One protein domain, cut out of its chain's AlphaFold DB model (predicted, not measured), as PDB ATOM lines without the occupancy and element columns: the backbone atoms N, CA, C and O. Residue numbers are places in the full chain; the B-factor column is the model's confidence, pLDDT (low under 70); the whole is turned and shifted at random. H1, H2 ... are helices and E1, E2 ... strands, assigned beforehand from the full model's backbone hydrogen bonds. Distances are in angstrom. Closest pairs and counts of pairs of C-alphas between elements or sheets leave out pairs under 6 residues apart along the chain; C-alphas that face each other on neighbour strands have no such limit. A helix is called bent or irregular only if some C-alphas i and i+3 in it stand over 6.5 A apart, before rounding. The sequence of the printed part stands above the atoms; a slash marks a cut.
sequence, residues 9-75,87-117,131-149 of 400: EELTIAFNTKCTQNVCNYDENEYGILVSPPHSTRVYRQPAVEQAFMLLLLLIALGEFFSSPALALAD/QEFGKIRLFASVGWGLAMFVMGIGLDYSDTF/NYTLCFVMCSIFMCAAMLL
ATOM      1  N   GLU A   9     210.934 237.153 204.451       49.09
ATOM      2  CA  GLU A   9     210.118 238.066 203.639       49.09
ATOM      3  C   GLU A   9     210.744 238.361 202.267       49.09
ATOM      4  O   GLU A   9     210.026 238.496 201.283       49.09
ATOM      5  N   GLU A  10     212.075 238.376 202.152       51.62
ATOM      6  CA  GLU A  10     212.766 238.507 200.863       51.62
ATOM      7  C   GLU A  10     212.748 237.203 200.049       51.62
ATOM      8  O   GLU A  10     212.920 237.229 198.829       51.62
ATOM      9  N   LEU A  11     212.533 236.053 200.692       51.53
ATOM     10  CA  LEU A  11     212.514 234.754 200.013       51.53
ATOM     11  C   LEU A  11     211.116 234.352 199.508       51.53
ATOM     12  O   LEU A  11     211.012 233.610 198.530       51.53
ATOM     13  N   THR A  12     210.053 234.826 200.166       51.38
ATOM     14  CA  THR A  12     208.702 234.242 200.072       51.38
ATOM     15  C   THR A  12     207.654 235.266 199.639       51.38
ATOM     16  O   THR A  12     207.628 236.371 200.169       51.38
ATOM     17  N   ILE A  13     206.716 234.870 198.771       58.88
ATOM     18  CA  ILE A  13     205.503 235.659 198.476       58.88
ATOM     19  C   ILE A  13     204.264 234.919 199.026       58.88
ATOM     20  O   ILE A  13     204.159 233.699 198.907       58.88
ATOM     21  N   ALA A  14     203.348 235.647 199.674       52.19
ATOM     22  CA  ALA A  14     202.146 235.149 200.364       52.19
ATOM     23  C   ALA A  14     200.842 235.461 199.593       52.19
ATOM     24  O   ALA A  14     200.774 236.527 198.982       52.19
ATOM     25  N   PHE A  15     199.782 234.623 199.673       55.53
ATOM     26  CA  PHE A  15     198.534 234.842 198.897       55.53
ATOM     27  C   PHE A  15     197.200 234.670 199.624       55.53
ATOM     28  O   PHE A  15     197.044 233.824 200.500       55.53
ATOM     29  N   ASN A  16     196.208 235.443 199.148       40.31
ATOM     30  CA  ASN A  16     194.795 235.373 199.518       40.31
ATOM     31  C   ASN A  16     193.877 235.236 198.271       40.31
ATOM     32  O   ASN A  16     193.828 236.114 197.416       40.31
ATOM     33  N   THR A  17     193.169 234.105 198.203       38.47
ATOM     34  CA  THR A  17     191.930 233.689 197.489       38.47
ATOM     35  C   THR A  17     191.434 234.231 196.120       38.47
ATOM     36  O   THR A  17     190.455 233.666 195.634       38.47
ATOM     37  N   LYS A  18     192.039 235.189 195.399       38.41
ATOM     38  CA  LYS A  18     191.603 235.509 194.003       38.41
ATOM     39  C   LYS A  18     192.765 235.724 193.028       38.41
ATOM     40  O   LYS A  18     193.116 236.857 192.714       38.41
ATOM     41  N   CYS A  19     193.351 234.621 192.556       47.22
ATOM     42  CA  CYS A  19     194.655 234.592 191.887       47.22
ATOM     43  C   CYS A  19     194.612 233.950 190.486       47.22
ATOM     44  O   CYS A  19     193.776 233.090 190.204       47.22
ATOM     45  N   THR A  20     195.584 234.293 189.637       43.97
ATOM     46  CA  THR A  20     196.010 233.443 188.516       43.97
ATOM     47  C   THR A  20     196.775 232.260 189.096       43.97
ATOM     48  O   THR A  20     197.890 232.425 189.575       43.97
ATOM     49  N   GLN A  21     196.107 231.103 189.112       52.75
ATOM     50  CA  GLN A  21     196.464 229.776 189.647       52.75
ATOM     51  C   GLN A  21     197.198 229.661 191.002       52.75
ATOM     52  O   GLN A  21     196.817 228.761 191.731       52.75
ATOM     53  N   ASN A  22     198.126 230.535 191.411       52.72
ATOM     54  CA  ASN A  22     198.775 230.515 192.732       52.72
ATOM     55  C   ASN A  22     199.134 231.898 193.324       52.72
ATOM     56  O   ASN A  22     199.384 231.962 194.522       52.72
ATOM     57  N   VAL A  23     199.162 232.993 192.546       55.88
ATOM     58  CA  VAL A  23     199.650 234.321 192.988       55.88
ATOM     59  C   VAL A  23     198.711 235.429 192.507       55.88
ATOM     60  O   VAL A  23     198.258 235.417 191.365       55.88
ATOM     61  N   CYS A  24     198.394 236.387 193.372       56.78
ATOM     62  CA  CYS A  24     197.520 237.517 193.061       56.78
ATOM     63  C   CYS A  24     198.387 238.760 192.798       56.78
ATOM     64  O   CYS A  24     199.320 238.993 193.559       56.78
ATOM     65  N   ASN A  25     198.083 239.558 191.764       56.78
ATOM     66  CA  ASN A  25     198.896 240.717 191.340       56.78
ATOM     67  C   ASN A  25     200.370 240.371 191.030       56.78
ATOM     68  O   ASN A  25     201.278 241.110 191.397       56.78
ATOM     69  N   TYR A  26     200.608 239.232 190.375       61.47
ATOM     70  CA  TYR A  26     201.939 238.844 189.905       61.47
ATOM     71  C   TYR A  26     202.389 239.714 188.723       61.47
ATOM     72  O   TYR A  26     201.706 239.729 187.698       61.47
ATOM     73  N   ASP A  27     203.549 240.359 188.840       64.38
ATOM     74  CA  ASP A  27     204.280 240.930 187.704       64.38
ATOM     75  C   ASP A  27     205.602 240.176 187.512       64.38
ATOM     76  O   ASP A  27     206.505 240.229 188.349       64.38
ATOM     77  N   GLU A  28     205.718 239.457 186.398       67.69
ATOM     78  CA  GLU A  28     206.919 238.693 186.051       67.69
ATOM     79  C   GLU A  28     208.153 239.591 185.878       67.69
ATOM     80  O   GLU A  28     209.268 239.158 186.169       67.69
ATOM     81  N   ASN A  29     207.966 240.858 185.486       70.38
ATOM     82  CA  ASN A  29     209.064 241.809 185.309       70.38
ATOM     83  C   ASN A  29     209.632 242.311 186.644       70.38
ATOM     84  O   ASN A  29     210.797 242.700 186.705       70.38
ATOM     85  N   GLU A  30     208.820 242.313 187.704       69.81
ATOM     86  CA  GLU A  30     209.218 242.769 189.041       69.81
ATOM     87  C   GLU A  30     209.708 241.604 189.917       69.81
ATOM     88  O   GLU A  30     210.695 241.737 190.644       69.81
ATOM     89  N   TYR A  31     209.045 240.444 189.839       65.31
ATOM     90  CA  TYR A  31     209.264 239.332 190.771       65.31
ATOM     91  C   TYR A  31     210.007 238.129 190.171       65.31
ATOM     92  O   TYR A  31     210.527 237.314 190.941       65.31
ATOM     93  N   GLY A  32     210.119 238.036 188.840       72.69
ATOM     94  CA  GLY A  32     210.766 236.922 188.139       72.69
ATOM     95  C   GLY A  32     210.072 235.569 188.349       72.69
ATOM     96  O   GLY A  32     209.044 235.474 189.012       72.69
ATOM     97  N   ILE A  33     210.660 234.499 187.799       78.38
ATOM     98  CA  ILE A  33     210.080 233.145 187.825       78.38
ATOM     99  C   ILE A  33     209.903 232.646 189.268       78.38
ATOM    100  O   ILE A  33     210.832 232.682 190.085       78.38
ATOM    101  N   LEU A  34     208.706 232.133 189.566       76.25
ATOM    102  CA  LEU A  34     208.349 231.558 190.860       76.25
ATOM    103  C   LEU A  34     208.391 230.027 190.827       76.25
ATOM    104  O   LEU A  34     207.967 229.398 189.861       76.25
ATOM    105  N   VAL A  35     208.843 229.430 191.928       75.25
ATOM    106  CA  VAL A  35     208.900 227.979 192.137       75.25
ATOM    107  C   VAL A  35     208.168 227.595 193.422       75.25
ATOM    108  O   VAL A  35     208.210 228.320 194.416       75.25
ATOM    109  N   SER A  36     207.487 226.447 193.415       71.38
ATOM    110  CA  SER A  36     206.795 225.904 194.592       71.38
ATOM    111  C   SER A  36     207.267 224.473 194.881       71.38
ATOM    112  O   SER A  36     207.289 223.648 193.964       71.38
ATOM    113  N   PRO A  37     207.681 224.159 196.122       72.38
ATOM    114  CA  PRO A  37     207.976 222.789 196.523       72.38
ATOM    115  C   PRO A  37     206.688 221.954 196.654       72.38
ATOM    116  O   PRO A  37     205.664 222.503 197.058       72.38
ATOM    117  N   PRO A  38     206.740 220.624 196.450       65.94
ATOM    118  CA  PRO A  38     205.561 219.750 196.550       65.94
ATOM    119  C   PRO A  38     204.869 219.769 197.921       65.94
ATOM    120  O   PRO A  38     203.654 219.625 198.006       65.94
ATOM    121  N   HIS A  39     205.645 219.959 198.993       67.62
ATOM    122  CA  HIS A  39     205.186 219.893 200.389       67.62
ATOM    123  C   HIS A  39     205.135 221.273 201.068       67.62
ATOM    124  O   HIS A  39     205.245 221.365 202.288       67.62
ATOM    125  N   SER A  40     205.038 222.356 200.290       71.00
ATOM    126  CA  SER A  40     205.044 223.737 200.788       71.00
ATOM    127  C   SER A  40     203.909 224.542 200.166       71.00
ATOM    128  O   SER A  40     203.739 224.581 198.953       71.00
ATOM    129  N   THR A  41     203.169 225.249 201.008       68.56
ATOM    130  CA  THR A  41     202.126 226.212 200.632       68.56
ATOM    131  C   THR A  41     202.693 227.555 200.166       68.56
ATOM    132  O   THR A  41     201.968 228.386 199.621       68.56
ATOM    133  N   ARG A  42     203.997 227.772 200.366       71.75
ATOM    134  CA  ARG A  42     204.739 228.967 199.952       71.75
ATOM    135  C   ARG A  42     205.370 228.805 198.573       71.75
ATOM    136  O   ARG A  42     205.926 227.747 198.267       71.75
ATOM    137  N   VAL A  43     205.358 229.891 197.800       72.56
ATOM    138  CA  VAL A  43     206.139 230.033 196.564       72.56
ATOM    139  C   VAL A  43     207.369 230.900 196.817       72.56
ATOM    140  O   VAL A  43     207.334 231.839 197.620       72.56
ATOM    141  N   TYR A  44     208.444 230.599 196.102       78.00
ATOM    142  CA  TYR A  44     209.732 231.263 196.238       78.00
ATOM    143  C   TYR A  44     210.180 231.829 194.897       78.00
ATOM    144  O   TYR A  44     209.877 231.271 193.843       78.00
ATOM    145  N   ARG A  45     210.943 232.923 194.932       80.69
ATOM    146  CA  ARG A  45     211.599 233.462 193.735       80.69
ATOM    147  C   ARG A  45     212.782 232.582 193.354       80.69
ATOM    148  O   ARG A  45     213.671 232.377 194.183       80.69
ATOM    149  N   GLN A  46     212.837 232.115 192.108       81.31
ATOM    150  CA  GLN A  46     213.913 231.239 191.638       81.31
ATOM    151  C   GLN A  46     215.322 231.828 191.872       81.31
ATOM    152  O   GLN A  46     216.144 231.124 192.463       81.31
ATOM    153  N   PRO A  47     215.611 233.110 191.554       83.12
ATOM    154  CA  PRO A  47     216.941 233.681 191.799       83.12
ATOM    155  C   PRO A  47     217.333 233.690 193.282       83.12
ATOM    156  O   PRO A  47     218.495 233.495 193.628       83.12
ATOM    157  N   ALA A  48     216.361 233.888 194.178       83.69
ATOM    158  CA  ALA A  48     216.601 233.892 195.618       83.69
ATOM    159  C   ALA A  48     216.892 232.475 196.144       83.69
ATOM    160  O   ALA A  48     217.762 232.297 196.998       83.69
ATOM    161  N   VAL A  49     216.213 231.458 195.599       85.31
ATOM    162  CA  VAL A  49     216.490 230.044 195.898       85.31
ATOM    163  C   VAL A  49     217.890 229.652 195.425       85.31
ATOM    164  O   VAL A  49     218.629 229.031 196.183       85.31
ATOM    165  N   GLU A  50     218.288 230.051 194.215       87.00
ATOM    166  CA  GLU A  50     219.628 229.785 193.673       87.00
ATOM    167  C   GLU A  50     220.730 230.442 194.521       87.00
ATOM    168  O   GLU A  50     221.733 229.803 194.849       87.00
ATOM    169  N   GLN A  51     220.526 231.688 194.960       89.25
ATOM    170  CA  GLN A  51     221.447 232.372 195.875       89.25
ATOM    171  C   GLN A  51     221.551 231.667 197.232       89.25
ATOM    172  O   GLN A  51     222.658 231.423 197.720       89.25
ATOM    173  N   ALA A  52     220.413 231.309 197.836       88.50
ATOM    174  CA  ALA A  52     220.382 230.583 199.101       88.50
ATOM    175  C   ALA A  52     221.065 229.213 198.979       88.50
ATOM    176  O   ALA A  52     221.832 228.830 199.861       88.50
ATOM    177  N   PHE A  53     220.851 228.503 197.868       89.75
ATOM    178  CA  PHE A  53     221.524 227.243 197.572       89.75
ATOM    179  C   PHE A  53     223.045 227.410 197.519       89.75
ATOM    180  O   PHE A  53     223.755 226.666 198.192       89.75
ATOM    181  N   MET A  54     223.558 228.406 196.788       92.50
ATOM    182  CA  MET A  54     225.003 228.651 196.695       92.50
ATOM    183  C   MET A  54     225.623 229.001 198.053       92.50
ATOM    184  O   MET A  54     226.717 228.534 198.374       92.50
ATOM    185  N   LEU A  55     224.914 229.782 198.873       91.19
ATOM    186  CA  LEU A  55     225.351 230.112 200.228       91.19
ATOM    187  C   LEU A  55     225.386 228.872 201.133       91.19
ATOM    188  O   LEU A  55     226.369 228.656 201.841       91.19
ATOM    189  N   LEU A  56     224.333 228.050 201.101       89.69
ATOM    190  CA  LEU A  56     224.254 226.812 201.876       89.69
ATOM    191  C   LEU A  56     225.315 225.805 201.435       89.69
ATOM    192  O   LEU A  56     225.950 225.191 202.287       89.69
ATOM    193  N   LEU A  57     225.554 225.676 200.128       90.44
ATOM    194  CA  LEU A  57     226.601 224.821 199.580       90.44
ATOM    195  C   LEU A  57     227.977 225.229 200.114       90.44
ATOM    196  O   LEU A  57     228.721 224.375 200.592       90.44
ATOM    197  N   LEU A  58     228.301 226.526 200.080       93.00
ATOM    198  CA  LEU A  58     229.559 227.042 200.617       93.00
ATOM    199  C   LEU A  58     229.677 226.787 202.127       93.00
ATOM    200  O   LEU A  58     230.717 226.323 202.591       93.00
ATOM    201  N   LEU A  59     228.618 227.070 202.891       90.31
ATOM    202  CA  LEU A  59     228.608 226.891 204.342       90.31
ATOM    203  C   LEU A  59     228.795 225.419 204.734       90.31
ATOM    204  O   LEU A  59     229.605 225.121 205.608       90.31
ATOM    205  N   ILE A  60     228.076 224.507 204.073       89.94
ATOM    206  CA  ILE A  60     228.175 223.064 204.315       89.94
ATOM    207  C   ILE A  60     229.554 222.553 203.898       89.94
ATOM    208  O   ILE A  60     230.169 221.814 204.658       89.94
ATOM    209  N   ALA A  61     230.084 222.978 202.746       90.56
ATOM    210  CA  ALA A  61     231.412 222.564 202.295       90.56
ATOM    211  C   ALA A  61     232.515 222.976 203.282       90.56
ATOM    212  O   ALA A  61     233.381 222.169 203.615       90.56
ATOM    213  N   LEU A  62     232.465 224.213 203.789       91.44
ATOM    214  CA  LEU A  62     233.386 224.674 204.829       91.44
ATOM    215  C   LEU A  62     233.175 223.902 206.140       91.44
ATOM    216  O   LEU A  62     234.147 223.468 206.752       91.44
ATOM    217  N   GLY A  63     231.922 223.698 206.552       88.38
ATOM    218  CA  GLY A  63     231.578 222.951 207.763       88.38
ATOM    219  C   GLY A  63     232.109 221.516 207.751       88.38
ATOM    220  O   GLY A  63     232.774 221.112 208.700       88.38
ATOM    221  N   GLU A  64     231.883 220.782 206.661       87.31
ATOM    222  CA  GLU A  64     232.365 219.407 206.472       87.31
ATOM    223  C   GLU A  64     233.894 219.326 206.398       87.31
ATOM    224  O   GLU A  64     234.507 218.399 206.930       87.31
ATOM    225  N   PHE A  65     234.544 220.321 205.785       87.88
ATOM    226  CA  PHE A  65     236.004 220.380 205.740       87.88
ATOM    227  C   PHE A  65     236.617 220.460 207.146       87.88
ATOM    228  O   PHE A  65     237.571 219.741 207.446       87.88
ATOM    229  N   PHE A  66     236.056 221.298 208.024       87.00
ATOM    230  CA  PHE A  66     236.534 221.432 209.403       87.00
ATOM    231  C   PHE A  66     236.061 220.302 210.330       87.00
ATOM    232  O   PHE A  66     236.774 219.967 211.276       87.00
ATOM    233  N   SER A  67     234.892 219.700 210.083       83.81
ATOM    234  CA  SER A  67     234.361 218.607 210.910       83.81
ATOM    235  C   SER A  67     235.049 217.264 210.637       83.81
ATOM    236  O   SER A  67     235.224 216.472 211.563       83.81
ATOM    237  N   SER A  68     235.494 217.018 209.399       81.69
ATOM    238  CA  SER A  68     236.105 215.756 208.962       81.69
ATOM    239  C   SER A  68     237.252 215.244 209.862       81.69
ATOM    240  O   SER A  68     237.175 214.101 210.323       81.69
ATOM    241  N   PRO A  69     238.286 216.042 210.215       80.94
ATOM    242  CA  PRO A  69     239.360 215.566 211.091       80.94
ATOM    243  C   PRO A  69     238.935 215.409 212.560       80.94
ATOM    244  O   PRO A  69     239.622 214.720 213.314       80.94
ATOM    245  N   ALA A  70     237.824 216.017 212.991       80.56
ATOM    246  CA  ALA A  70     237.438 216.049 214.401       80.56
ATOM    247  C   ALA A  70     237.139 214.649 214.956       80.56
ATOM    248  O   ALA A  70     237.581 214.323 216.057       80.56
ATOM    249  N   LEU A  71     236.449 213.799 214.183       77.31
ATOM    250  CA  LEU A  71     236.140 212.429 214.606       77.31
ATOM    251  C   LEU A  71     237.410 211.576 214.735       77.31
ATOM    252  O   LEU A  71     237.573 210.864 215.721       77.31
ATOM    253  N   ALA A  72     238.334 211.689 213.775       76.25
ATOM    254  CA  ALA A  72     239.599 210.954 213.801       76.25
ATOM    255  C   ALA A  72     240.496 211.388 214.975       76.25
ATOM    256  O   ALA A  72     241.098 210.544 215.636       76.25
ATOM    257  N   LEU A  73     240.550 212.690 215.271       77.00
ATOM    258  CA  LEU A  73     241.286 213.224 216.420       77.00
ATOM    259  C   LEU A  73     240.672 212.776 217.752       77.00
ATOM    260  O   LEU A  73     241.407 212.404 218.666       77.00
ATOM    261  N   ALA A  74     239.340 212.774 217.856       78.88
ATOM    262  CA  ALA A  74     238.637 212.290 219.041       78.88
ATOM    263  C   ALA A  74     238.869 210.785 219.269       78.88
ATOM    264  O   ALA A  74     239.160 210.377 220.397       78.88
ATOM    265  N   ASP A  75     238.807 209.971 218.208       77.12
ATOM    266  CA  ASP A  75     239.127 208.541 218.262       77.12
ATOM    267  C   ASP A  75     240.577 208.320 218.724       77.12
ATOM    268  O   ASP A  75     240.809 207.534 219.640       77.12
ATOM    269  N   GLN A  87     240.217 197.108 224.868       71.88
ATOM    270  CA  GLN A  87     238.845 196.597 224.767       71.88
ATOM    271  C   GLN A  87     237.798 197.599 225.287       71.88
ATOM    272  O   GLN A  87     236.630 197.538 224.894       71.88
ATOM    273  N   GLU A  88     238.186 198.542 226.152       79.19
ATOM    274  CA  GLU A  88     237.286 199.584 226.659       79.19
ATOM    275  C   GLU A  88     236.955 200.640 225.608       79.19
ATOM    276  O   GLU A  88     235.849 201.184 225.627       79.19
ATOM    277  N   PHE A  89     237.841 200.853 224.631       80.25
ATOM    278  CA  PHE A  89     237.587 201.759 223.514       80.25
ATOM    279  C   PHE A  89     236.279 201.411 222.789       80.25
ATOM    280  O   PHE A  89     235.461 202.287 222.499       80.25
ATOM    281  N   GLY A  90     236.033 200.116 222.561       74.44
ATOM    282  CA  GLY A  90     234.799 199.637 221.939       74.44
ATOM    283  C   GLY A  90     233.542 200.040 222.718       74.44
ATOM    284  O   GLY A  90     232.537 200.405 222.108       74.44
ATOM    285  N   LYS A  91     233.604 200.051 224.058       79.88
ATOM    286  CA  LYS A  91     232.498 200.504 224.922       79.88
ATOM    287  C   LYS A  91     232.294 202.014 224.836       79.88
ATOM    288  O   LYS A  91     231.154 202.461 224.853       79.88
ATOM    289  N   ILE A  92     233.362 202.802 224.721       82.88
ATOM    290  CA  ILE A  92     233.251 204.260 224.559       82.88
ATOM    291  C   ILE A  92     232.607 204.586 223.210       82.88
ATOM    292  O   ILE A  92     231.631 205.333 223.146       82.88
ATOM    293  N   ARG A  93     233.087 203.954 222.134       78.62
ATOM    294  CA  ARG A  93     232.541 204.136 220.783       78.62
ATOM    295  C   ARG A  93     231.074 203.715 220.685       78.62
ATOM    296  O   ARG A  93     230.307 204.347 219.966       78.62
ATOM    297  N   LEU A  94     230.660 202.706 221.453       80.81
ATOM    298  CA  LEU A  94     229.263 202.285 221.557       80.81
ATOM    299  C   LEU A  94     228.333 203.434 221.984       80.81
ATOM    300  O   LEU A  94     227.258 203.609 221.407       80.81
ATOM    301  N   PHE A  95     228.744 204.236 222.971       87.38
ATOM    302  CA  PHE A  95     227.946 205.365 223.452       87.38
ATOM    303  C   PHE A  95     227.770 206.461 222.393       87.38
ATOM    304  O   PHE A  95     226.756 207.158 222.425       87.38
ATOM    305  N   ALA A  96     228.677 206.576 221.415       84.25
ATOM    306  CA  ALA A  96     228.503 207.490 220.287       84.25
ATOM    307  C   ALA A  96     227.296 207.090 219.415       84.25
ATOM    308  O   ALA A  96     226.452 207.933 219.107       84.25
ATOM    309  N   SER A  97     227.150 205.799 219.093       84.50
ATOM    310  CA  SER A  97     225.995 205.279 218.341       84.50
ATOM    311  C   SER A  97     224.680 205.446 219.112       84.50
ATOM    312  O   SER A  97     223.661 205.812 218.525       84.50
ATOM    313  N   VAL A  98     224.701 205.232 220.434       87.94
ATOM    314  CA  VAL A  98     223.534 205.475 221.306       87.94
ATOM    315  C   VAL A  98     223.143 206.954 221.296       87.94
ATOM    316  O   VAL A  98     221.965 207.275 221.143       87.94
ATOM    317  N   GLY A  99     224.124 207.855 221.411       89.38
ATOM    318  CA  GLY A  99     223.910 209.299 221.373       89.38
ATOM    319  C   GLY A  99     223.286 209.768 220.059       89.38
ATOM    320  O   GLY A  99     222.319 210.528 220.084       89.38
ATOM    321  N   TRP A 100     223.770 209.267 218.917       87.94
ATOM    322  CA  TRP A 100     223.212 209.609 217.606       87.94
ATOM    323  C   TRP A 100     221.757 209.138 217.468       87.94
ATOM    324  O   TRP A 100     220.877 209.935 217.125       87.94
ATOM    325  N   GLY A 101     221.476 207.873 217.794       88.12
ATOM    326  CA  GLY A 101     220.114 207.335 217.757       88.12
ATOM    327  C   GLY A 101     219.152 208.138 218.637       88.12
ATOM    328  O   GLY A 101     218.092 208.561 218.172       88.12
ATOM    329  N   LEU A 102     219.547 208.419 219.885       90.50
ATOM    330  CA  LEU A 102     218.734 209.182 220.833       90.50
ATOM    331  C   LEU A 102     218.497 210.624 220.369       90.50
ATOM    332  O   LEU A 102     217.361 211.097 220.412       90.50
ATOM    333  N   ALA A 103     219.538 211.317 219.898       90.25
ATOM    334  CA  ALA A 103     219.421 212.690 219.419       90.25
ATOM    335  C   ALA A 103     218.460 212.785 218.226       90.25
ATOM    336  O   ALA A 103     217.557 213.617 218.230       90.25
ATOM    337  N   MET A 104     218.591 211.896 217.236       90.75
ATOM    338  CA  MET A 104     217.687 211.851 216.080       90.75
ATOM    339  C   MET A 104     216.244 211.550 216.483       90.75
ATOM    340  O   MET A 104     215.320 212.140 215.929       90.75
ATOM    341  N   PHE A 105     216.033 210.671 217.463       92.25
ATOM    342  CA  PHE A 105     214.696 210.356 217.958       92.25
ATOM    343  C   PHE A 105     214.037 211.541 218.667       92.25
ATOM    344  O   PHE A 105     212.913 211.910 218.331       92.25
ATOM    345  N   VAL A 106     214.755 212.185 219.592       91.94
ATOM    346  CA  VAL A 106     214.265 213.375 220.305       91.94
ATOM    347  C   VAL A 106     213.977 214.512 219.325       91.94
ATOM    348  O   VAL A 106     212.923 215.141 219.409       91.94
ATOM    349  N   MET A 107     214.869 214.744 218.357       90.62
ATOM    350  CA  MET A 107     214.657 215.756 217.322       90.62
ATOM    351  C   MET A 107     213.486 215.411 216.398       90.62
ATOM    352  O   MET A 107     212.737 216.309 216.025       90.62
ATOM    353  N   GLY A 108     213.288 214.132 216.066       89.88
ATOM    354  CA  GLY A 108     212.142 213.665 215.285       89.88
ATOM    355  C   GLY A 108     210.808 213.945 215.982       89.88
ATOM    356  O   GLY A 108     209.897 214.475 215.353       89.88
ATOM    357  N   ILE A 109     210.715 213.677 217.291       90.31
ATOM    358  CA  ILE A 109     209.549 214.047 218.114       90.31
ATOM    359  C   ILE A 109     209.367 215.564 218.129       90.31
ATOM    360  O   ILE A 109     208.279 216.055 217.836       90.31
ATOM    361  N   GLY A 110     210.428 216.314 218.435       88.31
ATOM    362  CA  GLY A 110     210.372 217.773 218.497       88.31
ATOM    363  C   GLY A 110     209.905 218.405 217.186       88.31
ATOM    364  O   GLY A 110     209.091 219.322 217.209       88.31
ATOM    365  N   LEU A 111     210.369 217.890 216.045       87.88
ATOM    366  CA  LEU A 111     209.930 218.336 214.725       87.88
ATOM    367  C   LEU A 111     208.474 217.984 214.442       87.88
ATOM    368  O   LEU A 111     207.769 218.796 213.849       87.88
ATOM    369  N   ASP A 112     208.007 216.806 214.849       85.69
ATOM    370  CA  ASP A 112     206.633 216.404 214.559       85.69
ATOM    371  C   ASP A 112     205.607 217.244 215.329       85.69
ATOM    372  O   ASP A 112     204.575 217.606 214.765       85.69
ATOM    373  N   TYR A 113     205.947 217.665 216.551       83.62
ATOM    374  CA  TYR A 113     205.165 218.624 217.340       83.62
ATOM    375  C   TYR A 113     205.496 220.098 217.051       83.62
ATOM    376  O   TYR A 113     204.913 220.981 217.678       83.62
ATOM    377  N   SER A 114     206.434 220.394 216.146       81.81
ATOM    378  CA  SER A 114     206.750 221.781 215.802       81.81
ATOM    379  C   SER A 114     205.674 222.359 214.884       81.81
ATOM    380  O   SER A 114     205.435 221.847 213.789       81.81
ATOM    381  N   ASP A 115     205.044 223.444 215.326       69.00
ATOM    382  CA  ASP A 115     204.130 224.212 214.488       69.00
ATOM    383  C   ASP A 115     204.896 224.966 213.393       69.00
ATOM    384  O   ASP A 115     206.050 225.377 213.566       69.00
ATOM    385  N   THR A 116     204.217 225.222 212.275       65.44
ATOM    386  CA  THR A 116     204.661 226.174 211.248       65.44
ATOM    387  C   THR A 116     205.010 227.541 211.848       65.44
ATOM    388  O   THR A 116     204.462 227.938 212.876       65.44
ATOM    389  N   PHE A 117     205.909 228.289 211.196       63.81
ATOM    390  CA  PHE A 117     206.347 229.618 211.645       63.81
ATOM    391  C   PHE A 117     205.177 230.508 212.096       63.81
ATOM    392  O   PHE A 117     204.179 230.617 211.393       63.81
ATOM    393  N   ASN A 131     208.780 223.209 211.324       81.62
ATOM    394  CA  ASN A 131     209.723 224.280 211.628       81.62
ATOM    395  C   ASN A 131     211.118 223.737 211.969       81.62
ATOM    396  O   ASN A 131     211.442 223.416 213.114       81.62
ATOM    397  N   TYR A 132     211.986 223.716 210.957       83.75
ATOM    398  CA  TYR A 132     213.369 223.251 211.083       83.75
ATOM    399  C   TYR A 132     214.293 224.195 211.871       83.75
ATOM    400  O   TYR A 132     215.416 223.800 212.188       83.75
ATOM    401  N   THR A 133     213.855 225.401 212.265       84.56
ATOM    402  CA  THR A 133     214.640 226.266 213.169       84.56
ATOM    403  C   THR A 133     214.951 225.560 214.487       84.56
ATOM    404  O   THR A 133     216.042 225.741 215.027       84.56
ATOM    405  N   LEU A 134     214.051 224.687 214.959       86.25
ATOM    406  CA  LEU A 134     214.290 223.842 216.128       86.25
ATOM    407  C   LEU A 134     215.588 223.029 215.986       86.25
ATOM    408  O   LEU A 134     216.389 222.982 216.917       86.25
ATOM    409  N   CYS A 135     215.841 222.447 214.810       86.69
ATOM    410  CA  CYS A 135     217.056 221.677 214.544       86.69
ATOM    411  C   CYS A 135     218.318 222.531 214.616       86.69
ATOM    412  O   CYS A 135     219.299 222.110 215.222       86.69
ATOM    413  N   PHE A 136     218.296 223.738 214.049       87.00
ATOM    414  CA  PHE A 136     219.454 224.636 214.070       87.00
ATOM    415  C   PHE A 136     219.781 225.137 215.481       87.00
ATOM    416  O   PHE A 136     220.953 225.194 215.857       87.00
ATOM    417  N   VAL A 137     218.760 225.451 216.285       89.38
ATOM    418  CA  VAL A 137     218.940 225.866 217.685       89.38
ATOM    419  C   VAL A 137     219.510 224.718 218.515       89.38
ATOM    420  O   VAL A 137     220.520 224.895 219.193       89.38
ATOM    421  N   MET A 138     218.916 223.527 218.424       89.38
ATOM    422  CA  MET A 138     219.386 222.355 219.169       89.38
ATOM    423  C   MET A 138     220.795 221.926 218.744       89.38
ATOM    424  O   MET A 138     221.625 221.630 219.601       89.38
ATOM    425  N   CYS A 139     221.099 221.966 217.444       87.75
ATOM    426  CA  CYS A 139     222.446 221.720 216.933       87.75
ATOM    427  C   CYS A 139     223.444 222.731 217.513       87.75
ATOM    428  O   CYS A 139     224.502 222.339 217.994       87.75
ATOM    429  N   SER A 140     223.081 224.015 217.575       89.56
ATOM    430  CA  SER A 140     223.932 225.058 218.163       89.56
ATOM    431  C   SER A 140     224.206 224.803 219.653       89.56
ATOM    432  O   SER A 140     225.349 224.918 220.090       89.56
ATOM    433  N   ILE A 141     223.195 224.380 220.424       92.31
ATOM    434  CA  ILE A 141     223.353 223.994 221.838       92.31
ATOM    435  C   ILE A 141     224.316 222.809 221.973       92.31
ATOM    436  O   ILE A 141     225.250 222.868 222.777       92.31
ATOM    437  N   PHE A 142     224.130 221.749 221.179       89.62
ATOM    438  CA  PHE A 142     225.014 220.583 221.210       89.62
ATOM    439  C   PHE A 142     226.443 220.919 220.785       89.62
ATOM    440  O   PHE A 142     227.379 220.450 221.425       89.62
ATOM    441  N   MET A 143     226.628 221.774 219.780       88.44
ATOM    442  CA  MET A 143     227.952 222.217 219.342       88.44
ATOM    443  C   MET A 143     228.652 223.066 220.410       88.44
ATOM    444  O   MET A 143     229.840 222.870 220.658       88.44
ATOM    445  N   CYS A 144     227.936 223.953 221.109       91.38
ATOM    446  CA  CYS A 144     228.495 224.692 222.244       91.38
ATOM    447  C   CYS A 144     228.888 223.759 223.396       91.38
ATOM    448  O   CYS A 144     229.975 223.903 223.953       91.38
ATOM    449  N   ALA A 145     228.045 222.780 223.735       91.19
ATOM    450  CA  ALA A 145     228.364 221.784 224.756       91.19
ATOM    451  C   ALA A 145     229.583 220.933 224.358       91.19
ATOM    452  O   ALA A 145     230.494 220.752 225.164       91.19
ATOM    453  N   ALA A 146     229.642 220.474 223.104       86.94
ATOM    454  CA  ALA A 146     230.775 219.731 222.562       86.94
ATOM    455  C   ALA A 146     232.064 220.560 222.596       86.94
ATOM    456  O   ALA A 146     233.106 220.042 222.979       86.94
ATOM    457  N   MET A 147     231.994 221.856 222.278       88.38
ATOM    458  CA  MET A 147     233.133 222.769 222.375       88.38
ATOM    459  C   MET A 147     233.618 222.929 223.823       88.38
ATOM    460  O   MET A 147     234.818 222.852 224.073       88.38
ATOM    461  N   LEU A 148     232.710 223.096 224.791       90.94
ATOM    462  CA  LEU A 148     233.073 223.168 226.211       90.94
ATOM    463  C   LEU A 148     233.755 221.878 226.683       90.94
ATOM    464  O   LEU A 148     234.779 221.944 227.361       90.94
ATOM    465  N   LEU A 149     233.247 220.712 226.279       87.75
ATOM    466  CA  LEU A 149     233.887 219.425 226.565       87.75
ATOM    467  C   LEU A 149     235.245 219.293 225.864       87.75
ATOM    468  O   LEU A 149     236.201 218.833 226.480       87.75
TER     469      LEU A 149
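Overview. This is residues 9 to 75, 87 to 117 and 131 to 149 of the 400 residues of the protein "MFS domain-containing protein" of Oesophagostomum dentatum (UniProt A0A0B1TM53). A small, loop-rich head, residues 9 to 45 with H1 and E1, sits at one end of a long, open frame of three helices. H2 runs out from the head, H3 runs back the opposite way, and H4 runs out again, meeting H3 near one end and then spreading from it. The printed part has 117 residues with four named helices and one named strand, in the order H1, E1, H2, H3, H4, and is mostly helix. It is only just extended, close to loose, with a radius of gyration of the C-alphas of 20.6 A and spans of 68 by 31 by 23 A.

Arrangement. E1, residues 43 to 45, pairs with no named strand, but residues 12 to 13 pair antiparallel with 43 to 44, and residues 34 to 35 with 44 to 45. The closest C-alphas of H1, residues 28 to 31, and E1 are those of Tyr 31 and Arg 45, 7.0 A apart. H2, residues 46 to 75, and E1 meet only through their link, which is tight. H3, residues 87 to 112, is apart from H2, but only just, at 8.3 A. H4, residues 133 to 149, touches H3 with residues 134 to 135 alone, against 107 to 111 of H3; the closest C-alphas are those of Met 107 and Cys 135, 7.0 A apart. H3 and H4 run opposite ways at a shallow tilt of 26 degrees. H2 and H4 are apart. Every O i to N i+4 pair is within hydrogen-bond range in H4, 22 of 26 in H2 and 18 of 22 in H3; H1 is too short for such a pair.

Along the chain. H1 begins at C-alpha 28, (206.919, 238.693, 186.051). H2 is 43.1 A long and only just irregular, with C-alphas 66 and 69 6.7 A apart. H3 is 39.2 A long and H4 24.4 A, ending at C-alpha 149, (233.887, 219.425, 226.565).

Size, cuts and confidence. The C-alphas farthest apart are those of Lys 18 and Gln 87, 68.5 A. Residues 76 to 86 and 118 to 130 are not printed, with C-alpha gaps of 13.6 A and 6.3 A. The link from H1 to E1 is long. The pLDDT is under 70 at 28 residues, among them 9 to 28.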